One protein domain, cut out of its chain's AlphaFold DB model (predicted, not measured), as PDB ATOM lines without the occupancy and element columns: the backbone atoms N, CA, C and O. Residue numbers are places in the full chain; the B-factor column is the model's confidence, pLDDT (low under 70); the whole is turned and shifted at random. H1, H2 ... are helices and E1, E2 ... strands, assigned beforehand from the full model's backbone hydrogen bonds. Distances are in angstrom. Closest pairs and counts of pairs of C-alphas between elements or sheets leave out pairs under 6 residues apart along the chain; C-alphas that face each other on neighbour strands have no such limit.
ATOM      1  N   ASP A   6      31.035 -44.362 -54.573       93.06
ATOM      2  CA  ASP A   6      30.361 -45.639 -54.722       93.06
ATOM      3  C   ASP A   6      29.738 -46.145 -53.412       93.06
ATOM      4  O   ASP A   6      28.619 -46.667 -53.391       93.06
ATOM      5  N   ALA A   7      30.464 -46.015 -52.299       93.94
ATOM      6  CA  ALA A   7      29.964 -46.382 -50.981       93.94
ATOM      7  C   ALA A   7      28.846 -45.436 -50.523       93.94
ATOM      8  O   ALA A   7      27.830 -45.917 -50.015       93.94
ATOM      9  N   LEU A   8      29.011 -44.131 -50.750       94.69
ATOM     10  CA  LEU A   8      28.049 -43.096 -50.385       94.69
ATOM     11  C   LEU A   8      26.741 -43.249 -51.172       94.69
ATOM     12  O   LEU A   8      25.682 -43.388 -50.564       94.69
ATOM     13  N   LYS A   9      26.816 -43.387 -52.502       94.50
ATOM     14  CA  LYS A   9      25.663 -43.655 -53.383       94.50
ATOM     15  C   LYS A   9      24.909 -44.918 -52.984       94.50
ATOM     16  O   LYS A   9      23.688 -44.905 -52.847       94.50
ATOM     17  N   ARG A  10      25.620 -46.031 -52.758       94.94
ATOM     18  CA  ARG A  10      24.986 -47.292 -52.325       94.94
ATOM     19  C   ARG A  10      24.339 -47.181 -50.950       94.94
ATOM     20  O   ARG A  10      23.360 -47.876 -50.685       94.94
ATOM     21  N   ALA A  11      24.910 -46.400 -50.041       94.50
ATOM     22  CA  ALA A  11      24.320 -46.193 -48.729       94.50
ATOM     23  C   ALA A  11      23.070 -45.310 -48.817       94.50
ATOM     24  O   ALA A  11      22.037 -45.709 -48.287       94.50
ATOM     25  N   TRP A  12      23.127 -44.221 -49.589       94.88
ATOM     26  CA  TRP A  12      21.975 -43.367 -49.864       94.88
ATOM     27  C   TRP A  12      20.821 -44.141 -50.494       94.88
ATOM     28  O   TRP A  12      19.716 -44.113 -49.978       94.88
ATOM     29  N   HIS A  13      21.066 -44.920 -51.552       93.31
ATOM     30  CA  HIS A  13      19.999 -45.693 -52.192       93.31
ATOM     31  C   HIS A  13      19.351 -46.719 -51.260       93.31
ATOM     32  O   HIS A  13      18.148 -46.948 -51.349       93.31
ATOM     33  N   ARG A  14      20.126 -47.343 -50.364       92.94
ATOM     34  CA  ARG A  14      19.569 -48.262 -49.359       92.94
ATOM     35  C   ARG A  14      18.706 -47.529 -48.338       92.94
ATOM     36  O   ARG A  14      17.659 -48.050 -47.976       92.94
ATOM     37  N   LEU A  15      19.149 -46.354 -47.895       91.94
ATOM     38  CA  LEU A  15      18.398 -45.491 -46.988       91.94
ATOM     39  C   LEU A  15      17.095 -45.011 -47.643       91.94
ATOM     40  O   LEU A  15      16.020 -45.230 -47.093       91.94
ATOM     41  N   ALA A  16      17.188 -44.442 -48.847       90.31
ATOM     42  CA  ALA A  16      16.061 -43.928 -49.617       90.31
ATOM     43  C   ALA A  16      15.027 -45.016 -49.940       90.31
ATOM     44  O   ALA A  16      13.841 -44.827 -49.714       90.31
ATOM     45  N   ALA A  17      15.461 -46.207 -50.366       87.75
ATOM     46  CA  ALA A  17      14.548 -47.326 -50.612       87.75
ATOM     47  C   ALA A  17      13.832 -47.833 -49.342       87.75
ATOM     48  O   ALA A  17      12.816 -48.520 -49.443       87.75
ATOM     49  N   GLY A  18      14.380 -47.543 -48.158       85.38
ATOM     50  CA  GLY A  18      13.803 -47.900 -46.864       85.38
ATOM     51  C   GLY A  18      12.901 -46.825 -46.254       85.38
ATOM     52  O   GLY A  18      12.348 -47.069 -45.183       85.38
ATOM     53  N   SER A  19      12.749 -45.662 -46.896       86.69
ATOM     54  CA  SER A  19      12.011 -44.517 -46.361       86.69
ATOM     55  C   SER A  19      11.066 -43.929 -47.407       86.69
ATOM     56  O   SER A  19      11.499 -43.492 -48.467       86.69
ATOM     57  N   ASP A  20       9.778 -43.839 -47.073       87.62
ATOM     58  CA  ASP A  20       8.762 -43.151 -47.885       87.62
ATOM     59  C   ASP A  20       8.991 -41.634 -47.988       87.62
ATOM     60  O   ASP A  20       8.314 -40.961 -48.750       87.62
ATOM     61  N   LEU A  21       9.915 -41.086 -47.194       89.94
ATOM     62  CA  LEU A  21      10.250 -39.661 -47.180       89.94
ATOM     63  C   LEU A  21      11.396 -39.308 -48.128       89.94
ATOM     64  O   LEU A  21      11.580 -38.141 -48.451       89.94
ATOM     65  N   LEU A  22      12.204 -40.287 -48.526       89.81
ATOM     66  CA  LEU A  22      13.430 -40.065 -49.293       89.81
ATOM     67  C   LEU A  22      13.375 -40.730 -50.676       89.81
ATOM     68  O   LEU A  22      14.377 -40.738 -51.387       89.81
ATOM     69  N   ASP A  23      12.235 -41.298 -51.063       84.94
ATOM     70  CA  ASP A  23      12.066 -42.057 -52.306       84.94
ATOM     71  C   ASP A  23      12.212 -41.186 -53.566       84.94
ATOM     72  O   ASP A  23      12.825 -41.615 -54.546       84.94
ATOM     73  N   GLU A  24      11.720 -39.948 -53.518       84.06
ATOM     74  CA  GLU A  24      11.875 -38.941 -54.575       84.06
ATOM     75  C   GLU A  24      13.161 -38.102 -54.431       84.06
ATOM     76  O   GLU A  24      13.498 -37.313 -55.319       84.06
ATOM     77  N   ALA A  25      13.916 -38.272 -53.339       86.88
ATOM     78  CA  ALA A  25      15.106 -37.475 -53.062       86.88
ATOM     79  C   ALA A  25      16.304 -37.924 -53.921       86.88
ATOM     80  O   ALA A  25      16.879 -39.008 -53.766       86.88
ATOM     81  N   VAL A  26      16.706 -37.050 -54.846       88.69
ATOM     82  CA  VAL A  26      17.811 -37.305 -55.775       88.69
ATOM     83  C   VAL A  26      19.149 -37.200 -55.047       88.69
ATOM     84  O   VAL A  26      19.415 -36.224 -54.349       88.69
ATOM     85  N   PHE A  27      20.016 -38.197 -55.243       91.56
ATOM     86  CA  PHE A  27      21.386 -38.132 -54.739       91.56
ATOM     87  C   PHE A  27      22.148 -36.976 -55.417       91.56
ATOM     88  O   PHE A  27      22.161 -36.930 -56.653       91.56
ATOM     89  N   PRO A  28      22.797 -36.079 -54.655       91.50
ATOM     90  CA  PRO A  28      23.518 -34.947 -55.226       91.50
ATOM     91  C   PRO A  28      24.633 -35.338 -56.209       91.50
ATOM     92  O   PRO A  28      25.211 -36.424 -56.095       91.50
ATOM     93  N   PRO A  29      25.002 -34.451 -57.153       91.62
ATOM     94  CA  PRO A  29      26.239 -34.607 -57.910       91.62
ATOM     95  C   PRO A  29      27.447 -34.690 -56.968       91.62
ATOM     96  O   PRO A  29      27.441 -34.152 -55.859       91.62
ATOM     97  N   THR A  30      28.483 -35.406 -57.397       93.00
ATOM     98  CA  THR A  30      29.682 -35.652 -56.590       93.00
ATOM     99  C   THR A  30      30.935 -35.533 -57.448       93.00
ATOM    100  O   THR A  30      30.914 -35.964 -58.602       93.00
ATOM    101  N   GLY A  31      32.012 -34.979 -56.890       91.75
ATOM    102  CA  GLY A  31      33.287 -34.816 -57.586       91.75
ATOM    103  C   GLY A  31      34.406 -34.276 -56.697       91.75
ATOM    104  O   GLY A  31      34.342 -34.377 -55.475       91.75
ATOM    105  N   THR A  32      35.446 -33.724 -57.316       91.19
ATOM    106  CA  THR A  32      36.540 -32.993 -56.648       91.19
ATOM    107  C   THR A  32      36.238 -31.491 -56.568       91.19
ATOM    108  O   THR A  32      35.329 -31.011 -57.246       91.19
ATOM    109  N   TYR A  33      37.024 -30.720 -55.803       88.25
ATOM    110  CA  TYR A  33      36.893 -29.252 -55.771       88.25
ATOM    111  C   TYR A  33      37.024 -28.626 -57.168       88.25
ATOM    112  O   TYR A  33      36.197 -27.799 -57.529       88.25
ATOM    113  N   GLU A  34      37.966 -29.083 -58.001       88.38
ATOM    114  CA  GLU A  34      38.112 -28.597 -59.387       88.38
ATOM    115  C   GLU A  34      36.836 -28.822 -60.221       88.38
ATOM    116  O   GLU A  34      36.443 -27.993 -61.043       88.38
ATOM    117  N   GLN A  35      36.165 -29.960 -60.017       89.75
ATOM    118  CA  GLN A  35      34.921 -30.284 -60.716       89.75
ATOM    119  C   GLN A  35      33.734 -29.482 -60.180       89.75
ATOM    120  O   GLN A  35      32.847 -29.123 -60.956       89.75
ATOM    121  N   TYR A  36      33.718 -29.199 -58.879       88.62
ATOM    122  CA  TYR A  36      32.752 -28.306 -58.254       88.62
ATOM    123  C   TYR A  36      32.917 -26.861 -58.754       88.62
ATOM    124  O   TYR A  36      31.933 -26.258 -59.176       88.62
ATOM    125  N   GLU A  37      34.141 -26.331 -58.813       86.50
ATOM    126  CA  GLU A  37      34.422 -24.996 -59.361       86.50
ATOM    127  C   GLU A  37      33.937 -24.886 -60.811       86.50
ATOM    128  O   GLU A  37      33.173 -23.981 -61.149       86.50
ATOM    129  N   ALA A  38      34.267 -25.871 -61.652       85.81
ATOM    130  CA  ALA A  38      33.788 -25.919 -63.032       85.81
ATOM    131  C   ALA A  38      32.251 -26.032 -63.130       85.81
ATOM    132  O   ALA A  38      31.642 -25.475 -64.048       85.81
ATOM    133  N   HIS A  39      31.609 -26.749 -62.201       82.94
ATOM    134  CA  HIS A  39      30.150 -26.858 -62.128       82.94
ATOM    135  C   HIS A  39      29.503 -25.503 -61.817       82.94
ATOM    136  O   HIS A  39      28.551 -25.104 -62.494       82.94
ATOM    137  N   VAL A  40      30.063 -24.783 -60.843       84.06
ATOM    138  CA  VAL A  40      29.621 -23.449 -60.433       84.06
ATOM    139  C   VAL A  40      29.811 -22.431 -61.561       84.06
ATOM    140  O   VAL A  40      28.863 -21.730 -61.920       84.06
ATOM    141  N   GLU A  41      30.995 -22.382 -62.179       81.81
ATOM    142  CA  GLU A  41      31.290 -21.489 -63.311       81.81
ATOM    143  C   GLU A  41      30.390 -21.764 -64.527       81.81
ATOM    144  O   GLU A  41      30.012 -20.845 -65.258       81.81
ATOM    145  N   GLY A  42      29.999 -23.024 -64.726       75.81
ATOM    146  CA  GLY A  42      29.083 -23.457 -65.780       75.81
ATOM    147  C   GLY A  42      27.609 -23.095 -65.554       75.81
ATOM    148  O   GLY A  42      26.771 -23.462 -66.379       75.81
ATOM    149  N   GLY A  43      27.269 -22.398 -64.464       69.69
ATOM    150  CA  GLY A  43      25.894 -22.031 -64.111       69.69
ATOM    151  C   GLY A  43      25.130 -23.101 -63.322       69.69
ATOM    152  O   GLY A  43      23.923 -22.963 -63.114       69.69
ATOM    153  N   GLY A  44      25.808 -24.159 -62.866       64.81
ATOM    154  CA  GLY A  44      25.287 -25.117 -61.893       64.81
ATOM    155  C   GLY A  44      25.320 -24.508 -60.493       64.81
ATOM    156  O   GLY A  44      26.289 -24.675 -59.764       64.81
ATOM    157  N   GLY A  45      24.300 -23.719 -60.150       57.94
ATOM    158  CA  GLY A  45      24.281 -22.938 -58.904       57.94
ATOM    159  C   GLY A  45      23.149 -23.268 -57.934       57.94
ATOM    160  O   GLY A  45      23.051 -22.621 -56.899       57.94
ATOM    161  N   ALA A  46      22.267 -24.216 -58.263       63.38
ATOM    162  CA  ALA A  46      21.117 -24.546 -57.428       63.38
ATOM    163  C   ALA A  46      21.197 -25.996 -56.943       63.38
ATOM    164  O   ALA A  46      21.051 -26.925 -57.738       63.38
ATOM    165  N   GLY A  47      21.377 -26.168 -55.633       77.50
ATOM    166  CA  GLY A  47      21.358 -27.466 -54.962       77.50
ATOM    167  C   GLY A  47      22.716 -27.887 -54.411       77.50
ATOM    168  O   GLY A  47      23.753 -27.319 -54.739       77.50
ATOM    169  N   LEU A  48      22.682 -28.896 -53.544       88.31
ATOM    170  CA  LEU A  48      23.866 -29.447 -52.896       88.31
ATOM    171  C   LEU A  48      24.785 -30.140 -53.921       88.31
ATOM    172  O   LEU A  48      24.309 -30.881 -54.779       88.31
ATOM    173  N   TYR A  49      26.094 -29.946 -53.790       91.94
ATOM    174  CA  TYR A  49      27.152 -30.684 -54.483       91.94
ATOM    175  C   TYR A  49      28.069 -31.325 -53.442       91.94
ATOM    176  O   TYR A  49      28.385 -30.699 -52.435       91.94
ATOM    177  N   LEU A  50      28.502 -32.566 -53.659       94.25
ATOM    178  CA  LEU A  50      29.393 -33.266 -52.732       94.25
ATOM    179  C   LEU A  50      30.820 -33.300 -53.274       94.25
ATOM    180  O   LEU A  50      31.077 -33.872 -54.333       94.25
ATOM    181  N   VAL A  51      31.756 -32.736 -52.527       93.62
ATOM    182  CA  VAL A  51      33.183 -32.872 -52.797       93.62
ATOM    183  C   VAL A  51      33.744 -34.020 -51.961       93.62
ATOM    184  O   VAL A  51      33.551 -34.069 -50.750       93.62
ATOM    185  N   LEU A  52      34.407 -34.974 -52.615       93.81
ATOM    186  CA  LEU A  52      35.100 -36.089 -51.966       93.81
ATOM    187  C   LEU A  52      36.601 -35.820 -51.940       93.81
ATOM    188  O   LEU A  52      37.238 -35.754 -52.994       93.81
ATOM    189  N   GLU A  53      37.167 -35.728 -50.744       91.56
ATOM    190  CA  GLU A  53      38.609 -35.596 -50.568       91.56
ATOM    191  C   GLU A  53      39.326 -36.949 -50.607       91.56
ATOM    192  O   GLU A  53      38.751 -38.017 -50.368       91.56
ATOM    193  N   GLU A  54      40.632 -36.908 -50.886       87.50
ATOM    194  CA  GLU A  54      41.472 -38.107 -50.951       87.50
ATOM    195  C   GLU A  54      41.518 -38.872 -49.626       87.50
ATOM    196  O   GLU A  54      41.662 -40.093 -49.630       87.50
ATOM    197  N   ASP A  55      41.368 -38.196 -48.486       88.81
ATOM    198  CA  ASP A  55      41.360 -38.837 -47.169       88.81
ATOM    199  C   ASP A  55      40.010 -39.504 -46.823       88.81
ATOM    200  O   ASP A  55      39.904 -40.231 -45.829       88.81
ATOM    201  N   GLY A  56      39.002 -39.346 -47.689       87.06
ATOM    202  CA  GLY A  56      37.644 -39.840 -47.496       87.06
ATOM    203  C   GLY A  56      36.721 -38.871 -46.756       87.06
ATOM    204  O   GLY A  56      35.645 -39.300 -46.341       87.06
ATOM    205  N   THR A  57      37.113 -37.610 -46.574       91.69
ATOM    206  CA  THR A  57      36.230 -36.533 -46.112       91.69
ATOM    207  C   THR A  57      35.214 -36.172 -47.200       91.69
ATOM    208  O   THR A  57      35.517 -36.210 -48.394       91.69
ATOM    209  N   VAL A  58      33.981 -35.861 -46.791       93.06
ATOM    210  CA  VAL A  58      32.906 -35.401 -47.679       93.06
ATOM    211  C   VAL A  58      32.542 -33.969 -47.309       93.06
ATOM    212  O   VAL A  58      32.013 -33.743 -46.221       93.06
ATOM    213  N   CYS A  59      32.758 -33.026 -48.218       91.31
ATOM    214  CA  CYS A  59      32.318 -31.641 -48.068       91.31
ATOM    215  C   CYS A  59      31.027 -31.430 -48.869       91.31
ATOM    216  O   CYS A  59      30.928 -31.844 -50.024       91.31
ATOM    217  N   GLY A  60      30.010 -30.829 -48.258       90.56
ATOM    218  CA  GLY A  60      28.762 -30.475 -48.926       90.56
ATOM    219  C   GLY A  60      28.723 -28.992 -49.262       90.56
ATOM    220  O   GLY A  60      28.761 -28.170 -48.352       90.56
ATOM    221  N   CYS A  61      28.596 -28.646 -50.540       87.88
ATOM    222  CA  CYS A  61      28.594 -27.268 -51.027       87.88
ATOM    223  C   CYS A  61      27.202 -26.874 -51.552       87.88
ATOM    224  O   CYS A  61      26.668 -27.549 -52.431       87.88
ATOM    225  N   GLY A  62      26.599 -25.810 -51.015       78.06
ATOM    226  CA  GLY A  62      25.216 -25.382 -51.303       78.06
ATOM    227  C   GLY A  62      25.064 -24.376 -52.452       78.06
ATOM    228  O   GLY A  62      23.950 -24.127 -52.917       78.06
ATOM    229  N   GLY A  63      26.177 -23.815 -52.916       73.62
ATOM    230  CA  GLY A  63      26.265 -22.770 -53.932       73.62
ATOM    231  C   GLY A  63      27.716 -22.301 -54.077       73.62
ATOM    232  O   GLY A  63      28.592 -22.918 -53.471       73.62
ATOM    233  N   PRO A  64      28.009 -21.255 -54.872       67.00
ATOM    234  CA  PRO A  64      29.365 -20.733 -55.056       67.00
ATOM    235  C   PRO A  64      30.004 -20.317 -53.723       67.00
ATOM    236  O   PRO A  64      29.502 -19.402 -53.076       67.00
ATOM    237  N   TYR A  65      31.123 -20.949 -53.354       66.56
ATOM    238  CA  TYR A  65      31.884 -20.662 -52.126       66.56
ATOM    239  C   TYR A  65      31.098 -20.859 -50.815       66.56
ATOM    240  O   TYR A  65      31.454 -20.277 -49.797       66.56
ATOM    241  N   ASP A  66      30.038 -21.672 -50.839       76.31
ATOM    242  CA  ASP A  66      29.177 -21.946 -49.684       76.31
ATOM    243  C   ASP A  66      29.336 -23.407 -49.242       76.31
ATOM    244  O   ASP A  66      28.631 -24.302 -49.721       76.31
ATOM    245  N   GLU A  67      30.322 -23.670 -48.381       83.25
ATOM    246  CA  GLU A  67      30.502 -24.972 -47.737       83.25
ATOM    247  C   GLU A  67      29.560 -25.100 -46.531       83.25
ATOM    248  O   GLU A  67      29.709 -24.431 -45.513       83.25
ATOM    249  N   VAL A  68      28.583 -25.997 -46.640       81.88
ATOM    250  CA  VAL A  68      27.485 -26.148 -45.675       81.88
ATOM    251  C   VAL A  68      27.833 -27.153 -44.573       81.88
ATOM    252  O   VAL A  68      27.387 -27.021 -43.431       81.88
ATOM    253  N   PHE A  69      28.613 -28.188 -44.895       86.31
ATOM    254  CA  PHE A  69      29.074 -29.174 -43.918       86.31
ATOM    255  C   PHE A  69      30.345 -29.894 -44.364       86.31
ATOM    256  O   PHE A  69      30.587 -30.079 -45.556       86.31
ATOM    257  N   VAL A  70      31.074 -30.418 -43.378       88.62
ATOM    258  CA  VAL A  70      32.171 -31.372 -43.559       88.62
ATOM    259  C   VAL A  70      31.846 -32.627 -42.757       88.62
ATOM    260  O   VAL A  70      31.640 -32.560 -41.545       88.62
ATOM    261  N   ALA A  71      31.789 -33.777 -43.423       89.38
ATOM    262  CA  ALA A  71      31.479 -35.065 -42.818       89.38
ATOM    263  C   ALA A  71      32.683 -36.008 -42.907       89.38
ATOM    264  O   ALA A  71      33.268 -36.209 -43.974       89.38
ATOM    265  N   ARG A  72      33.033 -36.626 -41.776       89.06
ATOM    266  CA  ARG A  72      34.159 -37.572 -41.663       89.06
ATOM    267  C   ARG A  72      33.703 -39.020 -41.559       89.06
ATOM    268  O   ARG A  72      34.521 -39.942 -41.597       89.06
ATOM    269  N   SER A  73      32.400 -39.238 -41.414       90.44
ATOM    270  CA  SER A  73      31.795 -40.562 -41.412       90.44
ATOM    271  C   SER A  73      30.671 -40.671 -42.438       90.44
ATOM    272  O   SER A  73      30.036 -39.693 -42.830       90.44
ATOM    273  N   LEU A  74      30.424 -41.904 -42.886       91.88
ATOM    274  CA  LEU A  74      29.335 -42.194 -43.814       91.88
ATOM    275  C   LEU A  74      27.971 -41.833 -43.205       91.88
ATOM    276  O   LEU A  74      27.094 -41.381 -43.928       91.88
ATOM    277  N   ASP A  75      27.806 -42.025 -41.896       91.38
ATOM    278  CA  ASP A  75      26.567 -41.698 -41.188       91.38
ATOM    279  C   ASP A  75      26.322 -40.184 -41.141       91.38
ATOM    280  O   ASP A  75      25.242 -39.732 -41.503       91.38
ATOM    281  N   GLU A  76      27.350 -39.388 -40.821       90.12
ATOM    282  CA  GLU A  76      27.277 -37.918 -40.852       90.12
ATOM    283  C   GLU A  76      26.915 -37.383 -42.241       90.12
ATOM    284  O   GLU A  76      26.074 -36.489 -42.363       90.12
ATOM    285  N   ALA A  77      27.525 -37.939 -43.294       92.00
ATOM    286  CA  ALA A  77      27.227 -37.540 -44.664       92.00
ATOM    287  C   ALA A  77      25.768 -37.861 -45.026       92.00
ATOM    288  O   ALA A  77      25.064 -37.014 -45.570       92.00
ATOM    289  N   LEU A  78      25.281 -39.060 -44.684       93.75
ATOM    290  CA  LEU A  78      23.890 -39.455 -44.931       93.75
ATOM    291  C   LEU A  78      22.891 -38.622 -44.125       93.75
ATOM    292  O   LEU A  78      21.847 -38.262 -44.664       93.75
ATOM    293  N   TYR A  79      23.220 -38.279 -42.880       92.06
ATOM    294  CA  TYR A  79      22.429 -37.373 -42.055       92.06
ATOM    295  C   TYR A  79      22.270 -36.002 -42.725       92.06
ATOM    296  O   TYR A  79      21.146 -35.524 -42.867       92.06
ATOM    297  N   CYS A  80      23.366 -35.393 -43.195       90.31
ATOM    298  CA  CYS A  80      23.313 -34.082 -43.848       90.31
ATOM    299  C   CYS A  80      22.519 -34.124 -45.166       90.31
ATOM    300  O   CYS A  80      21.764 -33.200 -45.465       90.31
ATOM    301  N   LEU A  81      22.631 -35.218 -45.930       91.81
ATOM    302  CA  LEU A  81      21.818 -35.442 -47.131       91.81
ATOM    303  C   LEU A  81      20.327 -35.586 -46.812       91.81
ATOM    304  O   LEU A  81      19.486 -35.022 -47.510       91.81
ATOM    305  N   ALA A  82      19.993 -36.337 -45.761       92.88
ATOM    306  CA  ALA A  82      18.615 -36.512 -45.325       92.88
ATOM    307  C   ALA A  82      18.020 -35.194 -44.814       92.88
ATOM    308  O   ALA A  82      16.886 -34.877 -45.157       92.88
ATOM    309  N   GLU A  83      18.791 -34.401 -44.064       90.50
ATOM    310  CA  GLU A  83      18.375 -33.074 -43.606       90.50
ATOM    311  C   GLU A  83      18.056 -32.135 -44.777       90.50
ATOM    312  O   GLU A  83      17.020 -31.467 -44.774       90.50
ATOM    313  N   GLU A  84      18.902 -32.128 -45.812       88.69
ATOM    314  CA  GLU A  84      18.654 -31.339 -47.021       88.69
ATOM    315  C   GLU A  84      17.380 -31.793 -47.747       88.69
ATOM    316  O   GLU A  84      16.595 -30.957 -48.197       88.69
ATOM    317  N   ALA A  85      17.136 -33.104 -47.819       90.00
ATOM    318  CA  ALA A  85      15.941 -33.656 -48.448       90.00
ATOM    319  C   ALA A  85      14.654 -33.295 -47.683       90.00
ATOM    320  O   ALA A  85      13.691 -32.824 -48.292       90.00
ATOM    321  N   VAL A  86      14.622 -33.454 -46.351       90.88
ATOM    322  CA  VAL A  86      13.411 -33.166 -45.553       90.88
ATOM    323  C   VAL A  86      13.062 -31.682 -45.515       90.88
ATOM    324  O   VAL A  86      11.893 -31.337 -45.336       90.88
ATOM    325  N   ARG A  87      14.040 -30.795 -45.736       86.38
ATOM    326  CA  ARG A  87      13.812 -29.349 -45.840       86.38
ATOM    327  C   ARG A  87      12.830 -28.994 -46.959       86.38
ATOM    328  O   ARG A  87      12.045 -28.066 -46.804       86.38
ATOM    329  N   GLY A  88      12.838 -29.755 -48.058       82.31
ATOM    330  CA  GLY A  88      11.887 -29.593 -49.162       82.31
ATOM    331  C   GLY A  88      10.483 -30.140 -48.879       82.31
ATOM    332  O   GLY A  88       9.562 -29.861 -49.644       82.31
ATOM    333  N   LEU A  89      10.305 -30.908 -47.799       88.69
ATOM    334  CA  LEU A  89       9.058 -31.615 -47.485       88.69
ATOM    335  C   LEU A  89       8.208 -30.907 -46.426       88.69
ATOM    336  O   LEU A  89       6.987 -31.053 -46.432       88.69
ATOM    337  N   ASP A  90       8.829 -30.141 -45.528       87.44
ATOM    338  CA  ASP A  90       8.129 -29.370 -44.499       87.44
ATOM    339  C   ASP A  90       8.781 -27.995 -44.310       87.44
ATOM    340  O   ASP A  90       9.994 -27.879 -44.138       87.44
ATOM    341  N   GLY A  91       7.964 -26.939 -44.330       84.25
ATOM    342  CA  GLY A  91       8.426 -25.556 -44.176       84.25
ATOM    343  C   GLY A  91       8.707 -25.139 -42.729       84.25
ATOM    344  O   GLY A  91       9.100 -24.000 -42.488       84.25
ATOM    345  N   THR A  92       8.477 -26.020 -41.752       90.31
ATOM    346  CA  THR A  92       8.679 -25.748 -40.326       90.31
ATOM    347  C   THR A  92       9.815 -26.587 -39.755       90.31
ATOM    348  O   THR A  92       9.949 -27.773 -40.043       90.31
ATOM    349  N   ILE A  93      10.606 -25.997 -38.856       91.38
ATOM    350  CA  ILE A  93      11.731 -26.701 -38.217       91.38
ATOM    351  C   ILE A  93      11.242 -27.840 -37.314       91.38
ATOM    352  O   ILE A  93      11.850 -28.907 -37.256       91.38
ATOM    353  N   ALA A  94      10.098 -27.656 -36.651       91.12
ATOM    354  CA  ALA A  94       9.469 -28.708 -35.860       91.12
ATOM    355  C   ALA A  94       8.985 -29.886 -36.728       91.12
ATOM    356  O   ALA A  94       9.165 -31.042 -36.339       91.12
ATOM    357  N   GLY A  95       8.407 -29.602 -37.901       92.56
ATOM    358  CA  GLY A  95       8.003 -30.619 -38.869       92.56
ATOM    359  C   GLY A  95       9.204 -31.376 -39.428       92.56
ATOM    360  O   GLY A  95       9.236 -32.603 -39.358       92.56
ATOM    361  N   GLN A  96      10.251 -30.661 -39.847       93.44
ATOM    362  CA  GLN A  96      11.521 -31.256 -40.278       93.44
ATOM    363  C   GLN A  96      12.122 -32.166 -39.194       93.44
ATOM    364  O   GLN A  96      12.496 -33.300 -39.488       93.44
ATOM    365  N   ALA A  97      12.130 -31.743 -37.925       92.38
ATOM    366  CA  ALA A  97      12.601 -32.576 -36.815       92.38
ATOM    367  C   ALA A  97      11.790 -33.878 -36.660       92.38
ATOM    368  O   ALA A  97      12.356 -34.933 -36.371       92.38
ATOM    369  N   ALA A  98      10.468 -33.820 -36.858       94.44
ATOM    370  CA  ALA A  98       9.603 -34.997 -36.820       94.44
ATOM    371  C   ALA A  98       9.819 -35.926 -38.028       94.44
ATOM    372  O   ALA A  98       9.734 -37.145 -37.884       94.44
ATOM    373  N   LEU A  99      10.122 -35.380 -39.210       95.50
ATOM    374  CA  LEU A  99      10.512 -36.174 -40.378       95.50
ATOM    375  C   LEU A  99      11.856 -36.873 -40.148       95.50
ATOM    376  O   LEU A  99      11.965 -38.069 -40.413       95.50
ATOM    377  N   MET A 100      12.836 -36.175 -39.568       94.25
ATOM    378  CA  MET A 100      14.123 -36.775 -39.203       94.25
ATOM    379  C   MET A 100      13.952 -37.924 -38.201       94.25
ATOM    380  O   MET A 100      14.532 -38.981 -38.416       94.25
ATOM    381  N   ASP A 101      13.093 -37.782 -37.181       93.88
ATOM    382  CA  ASP A 101      12.776 -38.878 -36.243       93.88
ATOM    383  C   ASP A 101      12.201 -40.122 -36.928       93.88
ATOM    384  O   ASP A 101      12.435 -41.245 -36.481       93.88
ATOM    385  N   ARG A 102      11.390 -39.927 -37.974       95.19
ATOM    386  CA  ARG A 102      10.776 -41.030 -38.722       95.19
ATOM    387  C   ARG A 102      11.797 -41.794 -39.558       95.19
ATOM    388  O   ARG A 102      11.615 -42.993 -39.746       95.19
ATOM    389  N   ILE A 103      12.814 -41.104 -40.074       94.00
ATOM    390  CA  ILE A 103      13.916 -41.715 -40.825       94.00
ATOM    391  C   ILE A 103      14.827 -42.469 -39.855       94.00
ATOM    392  O   ILE A 103      15.040 -43.669 -40.014       94.00
ATOM    393  N   ASP A 104      15.321 -41.769 -38.835       92.38
ATOM    394  CA  ASP A 104      16.146 -42.326 -37.769       92.38
ATOM    395  C   ASP A 104      15.961 -41.490 -36.477       92.38
ATOM    396  O   ASP A 104      16.286 -40.298 -36.450       92.38
ATOM    397  N   PRO A 105      15.474 -42.079 -35.365       90.81
ATOM    398  CA  PRO A 105      15.286 -41.351 -34.105       90.81
ATOM    399  C   PRO A 105      16.569 -40.733 -33.522       90.81
ATOM    400  O   PRO A 105      16.518 -39.735 -32.797       90.81
ATOM    401  N   GLY A 106      17.731 -41.324 -33.800       90.50
ATOM    402  CA  GLY A 106      19.035 -40.761 -33.466       90.50
ATOM    403  C   GLY A 106      19.308 -39.489 -34.262       90.50
ATOM    404  O   GLY A 106      19.699 -38.478 -33.678       90.50
ATOM    405  N   TRP A 107      19.010 -39.484 -35.559       91.75
ATOM    406  CA  TRP A 107      19.142 -38.292 -36.399       91.75
ATOM    407  C   TRP A 107      18.170 -37.180 -36.021       91.75
ATOM    408  O   TRP A 107      18.554 -36.013 -36.006       91.75
ATOM    409  N   GLY A 108      16.931 -37.501 -35.648       91.12
ATOM    410  CA  GLY A 108      16.004 -36.487 -35.147       91.12
ATOM    411  C   GLY A 108      16.428 -35.895 -33.794       91.12
ATOM    412  O   GLY A 108      16.204 -34.707 -33.534       91.12
ATOM    413  N   ARG A 109      17.127 -36.659 -32.942       88.38
ATOM    414  CA  ARG A 109      17.809 -36.111 -31.753       88.38
ATOM    415  C   ARG A 109      18.946 -35.167 -32.149       88.38
ATOM    416  O   ARG A 109      19.004 -34.060 -31.620       88.38
ATOM    417  N   VAL A 110      19.810 -35.582 -33.076       88.19
ATOM    418  CA  VAL A 110      20.928 -34.778 -33.604       88.19
ATOM    419  C   VAL A 110      20.425 -33.463 -34.207       88.19
ATOM    420  O   VAL A 110      20.930 -32.392 -33.868       88.19
ATOM    421  N   PHE A 111      19.358 -33.522 -35.006       89.81
ATOM    422  CA  PHE A 111      18.713 -32.351 -35.593       89.81
ATOM    423  C   PHE A 111      18.231 -31.374 -34.521       89.81
ATOM    424  O   PHE A 111      18.518 -30.189 -34.608       89.81
ATOM    425  N   ARG A 112      17.568 -31.847 -33.459       87.69
ATOM    426  CA  ARG A 112      17.136 -30.974 -32.349       87.69
ATOM    427  C   ARG A 112      18.281 -30.428 -31.506       87.69
ATOM    428  O   ARG A 112      18.126 -29.380 -30.886       87.69
ATOM    429  N   GLY A 113      19.396 -31.149 -31.453       81.94
ATOM    430  CA  GLY A 113      20.635 -30.688 -30.831       81.94
ATOM    431  C   GLY A 113      21.367 -29.638 -31.668       81.94
ATOM    432  O   GLY A 113      22.254 -28.972 -31.143       81.94
ATOM    433  N   GLY A 114      20.985 -29.475 -32.940       78.81
ATOM    434  CA  GLY A 114      21.599 -28.548 -33.885       78.81
ATOM    435  C   GLY A 114      22.964 -28.979 -34.400       78.81
ATOM    436  O   GLY A 114      23.734 -28.122 -34.820       78.81
TER     437      GLY A 114
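AT A GLANCE: This is residues 6 to 114 of the 338 residues of an uncharacterized protein of Streptomyces sp. KAI 90 (UniProt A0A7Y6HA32). A small three-stranded sheet is covered by one helix on each face, H2 on one and H3 on the other, and a helical hairpin of H4 and H5 packs on H3 through H4, away from the sheet. H1 packs with its residues 8 to 12 on residues 74 to 78 of H3, and a long link leads from it to H2. The printed part has 109 residues with five named helices and three named strands, in the order H1 H2 E1 E2 E3 H3 H4 H5; the sheet runs E1 E2 E3, antiparallel throughout, and the class is mixed, helices and strands. The whole is compact, with a radius of gyration of the C-alphas of 13.9 A and spans of 37 by 27 by 26 A.

HOW THE PARTS SIT: H1, residues 6 to 17, touches H3, residues 74 to 87, at a steep tilt of 46 degrees, the same way; the closest C-alphas are those of Trp 12 and Leu 78, 6.6 A apart. Residues 30 to 31 make a short parallel pairing with residues 50 to 51 of E1, residues 49 to 52. H2, residues 33 to 41, is on the sheet at a height of 8.6 A, over E1; the closest C-alphas of the two are those of Tyr 33 and Val 51, 6.0 A apart. E1, E2, residues 58 to 63, and E3, residues 66 to 71, form a meander, each strand the antiparallel neighbour of the one before. N 49 and O 61 are within hydrogen-bond range at 2.8 A, as are N 60 and O 69 at 2.9 A. H3 is on the opposite face from H2, over E2 and E3 at a height of 10.1 A, which gives three layers, helices on both faces of a sheet; the C-alphas of Ala 71 and Ala 77, the closest of E3 and H3, are 5.3 A apart. With residues 82 to 87 alone, H3 touches H4, residues 93 to 103, at a steep tilt of 48 degrees, opposite ways; the closest C-alphas are those of Val 86 and Gln 96, 5.9 A apart. H4 and H5, residues 105 to 113, touch as a helical hairpin at a shallow tilt of 25 degrees; the C-alphas of Asp 101 and Gly 108 are their closest, 4.2 A apart. In H1, H2, H3, H4 and H5 every O i to N i+4 pair is within hydrogen-bond range.

IN THESE COORDINATES: H1 begins at C-alpha 6 (30.361, -45.639, -54.722) and is 16.4 A long. H2 measures 12.2 A, E1 9.9 A, E2 15.6 A and E3 15.0 A. H3, 20.2 A, begins at C-alpha 74 (29.335, -42.194, -43.814). H4 measures 15.4 A, and H5, 12.4 A, ends at C-alpha 113 (20.635, -30.688, -30.831).

THE WHOLE: The two C-alphas farthest apart, those of Gly 42 and Pro 105, are 38.9 A apart. The printed part has no cut. The link from H1 to H2, with 15 residues, is long. Mean pLDDT of the printed part is 87.9; residues 43 to 46 and 64 to 65 are under 70.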